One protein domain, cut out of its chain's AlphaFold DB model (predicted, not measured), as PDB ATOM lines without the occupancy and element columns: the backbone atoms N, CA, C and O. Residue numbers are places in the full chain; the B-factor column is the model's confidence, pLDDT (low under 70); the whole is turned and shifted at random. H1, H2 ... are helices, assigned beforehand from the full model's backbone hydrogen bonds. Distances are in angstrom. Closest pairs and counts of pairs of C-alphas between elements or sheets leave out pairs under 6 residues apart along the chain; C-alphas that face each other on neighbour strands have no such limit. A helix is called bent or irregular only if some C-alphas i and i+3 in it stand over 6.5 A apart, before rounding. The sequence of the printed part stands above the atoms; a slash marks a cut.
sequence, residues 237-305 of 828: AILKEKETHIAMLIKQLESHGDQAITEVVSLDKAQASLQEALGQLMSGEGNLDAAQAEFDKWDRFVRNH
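This is residues 237 to 305 of the 828 residues of the protein "Hypothetical protein" of Rhizochromulina marina (UniProt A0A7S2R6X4). A helical hairpin of H2 and H3, side by side, makes one end of the domain, and a long single helix, H1, is set off from it at the other end, joined through the stretch of residues 257 to 266. The first part of H1, residues 237 to 245, sticks out free, and H1 points in much the same direction as H2. The printed part has 69 residues with three named helices, in the order H1, H2, H3, and no named strand; the class is all helix. The whole is loose, with a radius of gyration of the C-alphas of 14.9 A, and elongated, spanning 50 by 26 by 17 A.

The printed part begins with H1, residues 237 to 256, the longest helix by residues; its C-alphas run 29.0 A from Ala 237 at (-38.862, -11.910, -16.233) to His 256 at (-31.807, -3.180, -42.948). After the ten residues 257 to 266 comes H2, residues 267 to 283, which begins with C-alpha 267 at (-38.356, 16.367, -28.651) and is 24.3 A from first to last C-alpha. Residues 284 to 287 lead to H3, residues 288 to 304, also 24.3 A from first to last C-alpha, which ends with C-alpha 304 at (-41.313, 9.814, -35.804). His 305 is the last printed residue.

H1 touches no helix: it is apart from H2 and apart from H3. H2 and H3 form a helical hairpin and touch, with 23 pairs of C-alphas within 8 A. The closest C-alphas of the two are those of Ala 277 and Phe 295, 5.1 A apart, and the helices' centres are 8.6 A apart. Their lines stand at a shallow tilt of 27 degrees, and they run opposite ways. In the backbones of H1, H2 and H3, every pair of O i and N i+4 is within hydrogen-bond range. No helix is bent or irregular.

The two C-alphas farthest apart in the domain are those of Ala 237 and Gly 284, 50.2 A, while the first and last printed C-alphas, of Ala 237 and His 305, are 28.3 A apart. Without the free-standing residues 237 to 245, the remaining 60 residues span 39 by 24 by 15 A, with a radius of gyration of 12.7 A. The link from H2 to H3 is tight, the link from H1 to H2 is short, and no link is long. The printed part has no cut. The mean pLDDT of the printed part is 93.5, and no printed residue is under 70 in this predicted model.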
ATOM      1  N   ALA A 237     -38.882 -10.964 -15.114       94.50
ATOM      2  CA  ALA A 237     -38.862 -11.910 -16.233       94.50
ATOM      3  C   ALA A 237     -39.459 -11.304 -17.518       94.50
ATOM      4  O   ALA A 237     -38.855 -11.417 -18.581       94.50
ATOM      5  N   ILE A 238     -40.598 -10.607 -17.410       95.44
ATOM      6  CA  ILE A 238     -41.230  -9.900 -18.538       95.44
ATOM      7  C   ILE A 238     -40.338  -8.755 -19.036       95.44
ATOM      8  O   ILE A 238     -40.211  -8.561 -20.241       95.44
ATOM      9  N   LEU A 239     -39.698  -8.009 -18.132       96.31
ATOM     10  CA  LEU A 239     -38.816  -6.897 -18.492       96.31
ATOM     11  C   LEU A 239     -37.602  -7.409 -19.288       96.31
ATOM     12  O   LEU A 239     -37.370  -6.931 -20.394       96.31
ATOM     13  N   LYS A 240     -36.947  -8.485 -18.825       96.31
ATOM     14  CA  LYS A 240     -35.867  -9.164 -19.563       96.31
ATOM     15  C   LYS A 240     -36.320  -9.722 -20.919       96.31
ATOM     16  O   LYS A 240     -35.595  -9.638 -21.908       96.31
ATOM     17  N   GLU A 241     -37.535 -10.263 -21.003       96.50
ATOM     18  CA  GLU A 241     -38.130 -10.677 -22.280       96.50
ATOM     19  C   GLU A 241     -38.281  -9.478 -23.238       96.50
ATOM     20  O   GLU A 241     -37.968  -9.598 -24.423       96.50
ATOM     21  N   LYS A 242     -38.696  -8.299 -22.751       95.56
ATOM     22  CA  LYS A 242     -38.773  -7.082 -23.579       95.56
ATOM     23  C   LYS A 242     -37.401  -6.541 -23.967       95.56
ATOM     24  O   LYS A 242     -37.233  -6.218 -25.137       95.56
ATOM     25  N   GLU A 243     -36.414  -6.545 -23.073       95.06
ATOM     26  CA  GLU A 243     -35.018  -6.205 -23.399       95.06
ATOM     27  C   GLU A 243     -34.484  -7.076 -24.549       95.06
ATOM     28  O   GLU A 243     -33.967  -6.551 -25.533       95.06
ATOM     29  N   THR A 244     -34.685  -8.401 -24.494       94.75
ATOM     30  CA  THR A 244     -34.239  -9.301 -25.578       94.75
ATOM     31  C   THR A 244     -34.969  -9.064 -26.904       94.75
ATOM     32  O   THR A 244     -34.340  -9.130 -27.961       94.75
ATOM     33  N   HIS A 245     -36.264  -8.723 -26.880       94.31
ATOM     34  CA  HIS A 245     -36.993  -8.337 -28.091       94.31
ATOM     35  C   HIS A 245     -36.529  -6.983 -28.649       94.31
ATOM     36  O   HIS A 245     -36.392  -6.857 -29.862       94.31
ATOM     37  N   ILE A 246     -36.244  -5.994 -27.796       91.81
ATOM     38  CA  ILE A 246     -35.720  -4.681 -28.205       91.81
ATOM     39  C   ILE A 246     -34.338  -4.844 -28.852       91.81
ATOM     40  O   ILE A 246     -34.134  -4.370 -29.965       91.81
ATOM     41  N   ALA A 247     -33.428  -5.601 -28.231       91.88
ATOM     42  CA  ALA A 247     -32.112  -5.898 -28.803       91.88
ATOM     43  C   ALA A 247     -32.201  -6.654 -30.146       91.88
ATOM     44  O   ALA A 247     -31.437  -6.380 -31.072       91.88
ATOM     45  N   MET A 248     -33.162  -7.576 -30.289       94.50
ATOM     46  CA  MET A 248     -33.426  -8.255 -31.562       94.50
ATOM     47  C   MET A 248     -33.951  -7.288 -32.637       94.50
ATOM     48  O   MET A 248     -33.526  -7.386 -33.788       94.50
ATOM     49  N   LEU A 249     -34.851  -6.365 -32.282       92.06
ATOM     50  CA  LEU A 249     -35.412  -5.371 -33.203       92.06
ATOM     51  C   LEU A 249     -34.366  -4.341 -33.647       92.06
ATOM     52  O   LEU A 249     -34.280  -4.062 -34.839       92.06
ATOM     53  N   ILE A 250     -33.527  -3.850 -32.728       90.75
ATOM     54  CA  ILE A 250     -32.373  -2.986 -33.034       90.75
ATOM     55  C   ILE A 250     -31.483  -3.665 -34.081       90.75
ATOM     56  O   ILE A 250     -31.282  -3.125 -35.164       90.75
ATOM     57  N   LYS A 251     -31.068  -4.913 -33.825       91.19
ATOM     58  CA  LYS A 251     -30.229  -5.684 -34.752       91.19
ATOM     59  C   LYS A 251     -30.895  -5.967 -36.105       91.19
ATOM     60  O   LYS A 251     -30.209  -6.106 -37.119       91.19
ATOM     61  N   GLN A 252     -32.224  -6.069 -36.147       91.38
ATOM     62  CA  GLN A 252     -32.974  -6.194 -37.400       91.38
ATOM     63  C   GLN A 252     -32.971  -4.878 -38.189       91.38
ATOM     64  O   GLN A 252     -32.675  -4.913 -39.383       91.38
ATOM     65  N   LEU A 253     -33.219  -3.738 -37.538       89.62
ATOM     66  CA  LEU A 253     -33.153  -2.405 -38.152       89.62
ATOM     67  C   LEU A 253     -31.745  -2.108 -38.696       89.62
ATOM     68  O   LEU A 253     -31.608  -1.798 -39.880       89.62
ATOM     69  N   GLU A 254     -30.703  -2.352 -37.898       88.88
ATOM     70  CA  GLU A 254     -29.297  -2.246 -38.319       88.88
ATOM     71  C   GLU A 254     -29.016  -3.091 -39.572       88.88
ATOM     72  O   GLU A 254     -28.419  -2.611 -40.535       88.88
ATOM     73  N   SER A 255     -29.511  -4.336 -39.615       89.44
ATOM     74  CA  SER A 255     -29.357  -5.222 -40.782       89.44
ATOM     75  C   SER A 255     -30.135  -4.772 -42.029       89.44
ATOM     76  O   SER A 255     -29.852  -5.240 -43.135       89.44
ATOM     77  N   HIS A 256     -31.092  -3.855 -41.867       87.69
ATOM     78  CA  HIS A 256     -31.807  -3.180 -42.948       87.69
ATOM     79  C   HIS A 256     -31.177  -1.837 -43.359       87.69
ATOM     80  O   HIS A 256     -31.595  -1.274 -44.370       87.69
ATOM     81  N   GLY A 257     -30.154  -1.360 -42.640       84.62
ATOM     82  CA  GLY A 257     -29.535  -0.046 -42.837       84.62
ATOM     83  C   GLY A 257     -30.227   1.093 -42.079       84.62
ATOM     84  O   GLY A 257     -29.840   2.248 -42.236       84.62
ATOM     85  N   ASP A 258     -31.222   0.782 -41.247       83.62
ATOM     86  CA  ASP A 258     -31.905   1.750 -40.398       83.62
ATOM     87  C   ASP A 258     -31.191   1.848 -39.044       83.62
ATOM     88  O   ASP A 258     -31.184   0.900 -38.260       83.62
ATOM     89  N   GLN A 259     -30.601   3.009 -38.747       81.69
ATOM     90  CA  GLN A 259     -30.041   3.275 -37.420       81.69
ATOM     91  C   GLN A 259     -31.179   3.352 -36.394       81.69
ATOM     92  O   GLN A 259     -31.960   4.304 -36.383       81.69
ATOM     93  N   ALA A 260     -31.280   2.346 -35.525       82.25
ATOM     94  CA  ALA A 260     -32.190   2.392 -34.391       82.25
ATOM     95  C   ALA A 260     -31.685   3.428 -33.376       82.25
ATOM     96  O   ALA A 260     -30.544   3.348 -32.922       82.25
ATOM     97  N   ILE A 261     -32.529   4.391 -33.004       78.50
ATOM     98  CA  ILE A 261     -32.164   5.382 -31.992       78.50
ATOM     99  C   ILE A 261     -32.254   4.709 -30.618       78.50
ATOM    100  O   ILE A 261     -33.339   4.409 -30.123       78.50
ATOM    101  N   THR A 262     -31.089   4.420 -30.042       83.62
ATOM    102  CA  THR A 262     -30.920   3.731 -28.754       83.62
ATOM    103  C   THR A 262     -31.103   4.647 -27.545       83.62
ATOM    104  O   THR A 262     -31.335   4.160 -26.440       83.62
ATOM    105  N   GLU A 263     -31.009   5.962 -27.742       85.31
ATOM    106  CA  GLU A 263     -31.125   6.978 -26.698       85.31
ATOM    107  C   GLU A 263     -32.541   7.574 -26.649       85.31
ATOM    108  O   GLU A 263     -33.114   7.952 -27.672       85.31
ATOM    109  N   VAL A 264     -33.106   7.703 -25.445       87.94
ATOM    110  CA  VAL A 264     -34.409   8.355 -25.226       87.94
ATOM    111  C   VAL A 264     -34.209   9.873 -25.161       87.94
ATOM    112  O   VAL A 264     -34.186  10.481 -24.092       87.94
ATOM    113  N   VAL A 265     -34.014  10.476 -26.332       94.50
ATOM    114  CA  VAL A 265     -33.857  11.926 -26.512       94.50
ATOM    115  C   VAL A 265     -35.236  12.598 -26.499       94.50
ATOM    116  O   VAL A 265     -36.153  12.128 -27.166       94.50
ATOM    117  N   SER A 266     -35.403  13.696 -25.754       96.31
ATOM    118  CA  SER A 266     -36.649  14.478 -25.766       96.31
ATOM    119  C   SER A 266     -36.816  15.268 -27.070       96.31
ATOM    120  O   SER A 266     -35.828  15.581 -27.742       96.31
ATOM    121  N   LEU A 267     -38.056  15.642 -27.411       96.12
ATOM    122  CA  LEU A 267     -38.356  16.367 -28.651       96.12
ATOM    123  C   LEU A 267     -37.501  17.632 -28.812       96.12
ATOM    124  O   LEU A 267     -36.908  17.836 -29.870       96.12
ATOM    125  N   ASP A 268     -37.395  18.441 -27.757       97.25
ATOM    126  CA  ASP A 268     -36.669  19.715 -27.783       97.25
ATOM    127  C   ASP A 268     -35.166  19.517 -28.030       97.25
ATOM    128  O   ASP A 268     -34.558  20.258 -28.802       97.25
ATOM    129  N   LYS A 269     -34.568  18.473 -27.434       96.81
ATOM    130  CA  LYS A 269     -33.160  18.116 -27.663       96.81
ATOM    131  C   LYS A 269     -32.927  17.671 -29.103       96.81
ATOM    132  O   LYS A 269     -31.990  18.140 -29.736       96.81
ATOM    133  N   ALA A 270     -33.792  16.813 -29.641       96.38
ATOM    134  CA  ALA A 270     -33.669  16.362 -31.023       96.38
ATOM    135  C   ALA A 270     -33.903  17.497 -32.038       96.38
ATOM    136  O   ALA A 270     -33.262  17.520 -33.085       96.38
ATOM    137  N   GLN A 271     -34.773  18.464 -31.726       97.06
ATOM    138  CA  GLN A 271     -34.930  19.680 -32.530       97.06
ATOM    139  C   GLN A 271     -33.697  20.591 -32.451       97.06
ATOM    140  O   GLN A 271     -33.302  21.137 -33.479       97.06
ATOM    141  N   ALA A 272     -33.062  20.719 -31.283       97.88
ATOM    142  CA  ALA A 272     -31.805  21.452 -31.139       97.88
ATOM    143  C   ALA A 272     -30.671  20.799 -31.953       97.88
ATOM    144  O   ALA A 272     -30.040  21.478 -32.757       97.88
ATOM    145  N   SER A 273     -30.474  19.481 -31.844       97.06
ATOM    146  CA  SER A 273     -29.450  18.766 -32.623       97.06
ATOM    147  C   SER A 273     -29.739  18.738 -34.132       97.06
ATOM    148  O   SER A 273     -28.808  18.760 -34.932       97.06
ATOM    149  N   LEU A 274     -31.012  18.774 -34.551       97.44
ATOM    150  CA  LEU A 274     -31.382  18.974 -35.958       97.44
ATOM    151  C   LEU A 274     -30.988  20.372 -36.467       97.44
ATOM    152  O   LEU A 274     -30.507  20.506 -37.592       97.44
ATOM    153  N   GLN A 275     -31.174  21.413 -35.649       97.69
ATOM    154  CA  GLN A 275     -30.748  22.780 -35.973       97.69
ATOM    155  C   GLN A 275     -29.219  22.918 -35.976       97.69
ATOM    156  O   GLN A 275     -28.681  23.625 -36.824       97.69
ATOM    157  N   GLU A 276     -28.522  22.220 -35.080       97.50
ATOM    158  CA  GLU A 276     -27.058  22.170 -35.024       97.50
ATOM    159  C   GLU A 276     -26.463  21.496 -36.270       97.50
ATOM    160  O   GLU A 276     -25.627  22.096 -36.944       97.50
ATOM    161  N   ALA A 277     -26.954  20.308 -36.643       96.75
ATOM    162  CA  ALA A 277     -26.523  19.607 -37.856       96.75
ATOM    163  C   ALA A 277     -26.824  20.414 -39.134       96.75
ATOM    164  O   ALA A 277     -25.984  20.501 -40.030       96.75
ATOM    165  N   LEU A 278     -27.984  21.083 -39.199       97.50
ATOM    166  CA  LEU A 278     -28.301  22.019 -40.283       97.50
ATOM    167  C   LEU A 278     -27.355  23.234 -40.288       97.50
ATOM    168  O   LEU A 278     -26.965  23.700 -41.354       97.50
ATOM    169  N   GLY A 279     -26.958  23.737 -39.116       97.38
ATOM    170  CA  GLY A 279     -25.974  24.810 -38.970       97.38
ATOM    171  C   GLY A 279     -24.596  24.429 -39.517       97.38
ATOM    172  O   GLY A 279     -24.017  25.202 -40.276       97.38
ATOM    173  N   GLN A 280     -24.113  23.222 -39.204       97.19
ATOM    174  CA  GLN A 280     -22.871  22.668 -39.766       97.19
ATOM    175  C   GLN A 280     -22.965  22.489 -41.292       97.19
ATOM    176  O   GLN A 280     -22.055  22.860 -42.029       97.19
ATOM    177  N   LEU A 281     -24.097  21.977 -41.791       97.50
ATOM    178  CA  LEU A 281     -24.329  21.812 -43.228       97.50
ATOM    179  C   LEU A 281     -24.349  23.161 -43.977       97.50
ATOM    180  O   LEU A 281     -23.891  23.237 -45.115       97.50
ATOM    181  N   MET A 282     -24.852  24.227 -43.342       97.56
ATOM    182  CA  MET A 282     -24.884  25.582 -43.910       97.56
ATOM    183  C   MET A 282     -23.564  26.355 -43.774       97.56
ATOM    184  O   MET A 282     -23.337  27.259 -44.577       97.56
ATOM    185  N   SER A 283     -22.705  26.051 -42.793       97.19
ATOM    186  CA  SER A 283     -21.399  26.718 -42.665       97.19
ATOM    187  C   SER A 283     -20.398  26.242 -43.719       97.19
ATOM    188  O   SER A 283     -19.523  27.005 -44.120       97.19
ATOM    189  N   GLY A 284     -20.519  24.987 -44.165       95.94
ATOM    190  CA  GLY A 284     -19.538  24.341 -45.041       95.94
ATOM    191  C   GLY A 284     -18.225  23.973 -44.337       95.94
ATOM    192  O   GLY A 284     -17.312  23.458 -44.983       95.94
ATOM    193  N   GLU A 285     -18.117  24.212 -43.028       89.62
ATOM    194  CA  GLU A 285     -16.926  23.922 -42.235       89.62
ATOM    195  C   GLU A 285     -17.016  22.524 -41.608       89.62
ATOM    196  O   GLU A 285     -17.887  22.246 -40.786       89.62
ATOM    197  N   GLY A 286     -16.075  21.646 -41.966       90.81
ATOM    198  CA  GLY A 286     -15.968  20.294 -41.414       90.81
ATOM    199  C   GLY A 286     -16.347  19.195 -42.407       90.81
ATOM    200  O   GLY A 286     -16.185  19.335 -43.618       90.81
ATOM    201  N   ASN A 287     -16.792  18.049 -41.887       96.12
ATOM    202  CA  ASN A 287     -17.124  16.882 -42.701       96.12
ATOM    203  C   ASN A 287     -18.600  16.921 -43.134       96.12
ATOM    204  O   ASN A 287     -19.472  16.431 -42.417       96.12
ATOM    205  N   LEU A 288     -18.857  17.486 -44.318       96.00
ATOM    206  CA  LEU A 288     -20.194  17.610 -44.918       96.00
ATOM    207  C   LEU A 288     -20.981  16.287 -44.942       96.00
ATOM    208  O   LEU A 288     -22.167  16.286 -44.617       96.00
ATOM    209  N   ASP A 289     -20.327  15.161 -45.250       95.81
ATOM    210  CA  ASP A 289     -20.978  13.842 -45.289       95.81
ATOM    211  C   ASP A 289     -21.466  13.399 -43.896       95.81
ATOM    212  O   ASP A 289     -22.500  12.741 -43.774       95.81
ATOM    213  N   ALA A 290     -20.746  13.778 -42.833       95.31
ATOM    214  CA  ALA A 290     -21.152  13.506 -41.454       95.31
ATOM    215  C   ALA A 290     -22.289  14.438 -41.005       95.31
ATOM    216  O   ALA A 290     -23.282  13.953 -40.466       95.31
ATOM    217  N   ALA A 291     -22.192  15.742 -41.290       96.19
ATOM    218  CA  ALA A 291     -23.244  16.711 -40.970       96.19
ATOM    219  C   ALA A 291     -24.577  16.362 -41.664       96.19
ATOM    220  O   ALA A 291     -25.634  16.396 -41.033       96.19
ATOM    221  N   GLN A 292     -24.530  15.937 -42.933       96.50
ATOM    222  CA  GLN A 292     -25.701  15.442 -43.664       96.50
ATOM    223  C   GLN A 292     -26.277  14.163 -43.031       96.50
ATOM    224  O   GLN A 292     -27.489  14.062 -42.840       96.50
ATOM    225  N   ALA A 293     -25.428  13.199 -42.657       94.88
ATOM    226  CA  ALA A 293     -25.877  11.963 -42.010       94.88
ATOM    227  C   ALA A 293     -26.511  12.207 -40.626       94.88
ATOM    228  O   ALA A 293     -27.476  11.532 -40.262       94.88
ATOM    229  N   GLU A 294     -26.008  13.179 -39.859       94.62
ATOM    230  CA  GLU A 294     -26.619  13.598 -38.595       94.62
ATOM    231  C   GLU A 294     -27.930  14.363 -38.808       94.62
ATOM    232  O   GLU A 294     -28.906  14.090 -38.108       94.62
ATOM    233  N   PHE A 295     -28.003  15.243 -39.810       96.56
ATOM    234  CA  PHE A 295     -29.243  15.921 -40.193       96.56
ATOM    235  C   PHE A 295     -30.350  14.915 -40.554       96.56
ATOM    236  O   PHE A 295     -31.434  14.963 -39.973       96.56
ATOM    237  N   ASP A 296     -30.068  13.952 -41.439       95.31
ATOM    238  CA  ASP A 296     -31.042  12.933 -41.858       95.31
ATOM    239  C   ASP A 296     -31.465  12.014 -40.696       95.31
ATOM    240  O   ASP A 296     -32.630  11.615 -40.597       95.31
ATOM    241  N   LYS A 297     -30.543  11.705 -39.773       93.44
ATOM    242  CA  LYS A 297     -30.829  10.976 -38.527       93.44
ATOM    243  C   LYS A 297     -31.800  11.757 -37.634       93.44
ATOM    244  O   LYS A 297     -32.790  11.182 -37.169       93.44
ATOM    245  N   TRP A 298     -31.542  13.042 -37.383       95.06
ATOM    246  CA  TRP A 298     -32.364  13.855 -36.483       95.06
ATOM    247  C   TRP A 298     -33.717  14.239 -37.092       95.06
ATOM    248  O   TRP A 298     -34.724  14.170 -36.390       95.06
ATOM    249  N   ASP A 299     -33.790  14.540 -38.390       95.94
ATOM    250  CA  ASP A 299     -35.056  14.773 -39.099       95.94
ATOM    251  C   ASP A 299     -35.955  13.529 -39.031       95.94
ATOM    252  O   ASP A 299     -37.128  13.609 -38.644       95.94
ATOM    253  N   ARG A 300     -35.382  12.349 -39.300       93.25
ATOM    254  CA  ARG A 300     -36.094  11.075 -39.187       93.25
ATOM    255  C   ARG A 300     -36.522  10.775 -37.750       93.25
ATOM    256  O   ARG A 300     -37.605  10.217 -37.572       93.25
ATOM    257  N   PHE A 301     -35.747  11.155 -36.733       93.62
ATOM    258  CA  PHE A 301     -36.172  11.031 -35.335       93.62
ATOM    259  C   PHE A 301     -37.346  11.968 -35.014       93.62
ATOM    260  O   PHE A 301     -38.389  11.494 -34.570       93.62
ATOM    261  N   VAL A 302     -37.220  13.271 -35.295       96.12
ATOM    262  CA  VAL A 302     -38.247  14.281 -34.979       96.12
ATOM    263  C   VAL A 302     -39.583  13.942 -35.647       96.12
ATOM    264  O   VAL A 302     -40.609  13.937 -34.969       96.12
ATOM    265  N   ARG A 303     -39.583  13.554 -36.931       95.06
ATOM    266  CA  ARG A 303     -40.808  13.158 -37.660       95.06
ATOM    267  C   ARG A 303     -41.507  11.922 -37.083       95.06
ATOM    268  O   ARG A 303     -42.716  11.787 -37.243       95.06
ATOM    269  N   ASN A 304     -40.767  11.021 -36.434       92.56
ATOM    270  CA  ASN A 304     -41.313   9.814 -35.804       92.56
ATOM    271  C   ASN A 304     -41.534   9.969 -34.286       92.56
ATOM    272  O   ASN A 304     -42.009   9.032 -33.641       92.56
ATOM    273  N   HIS A 305     -41.215  11.127 -33.699       94.56
ATOM    274  CA  HIS A 305     -41.334  11.341 -32.261       94.56
ATOM    275  C   HIS A 305     -42.815  11.416 -31.839       94.56
ATOM    276  O   HIS A 305     -43.574  12.196 -32.425       94.56
TER     277      HIS A 305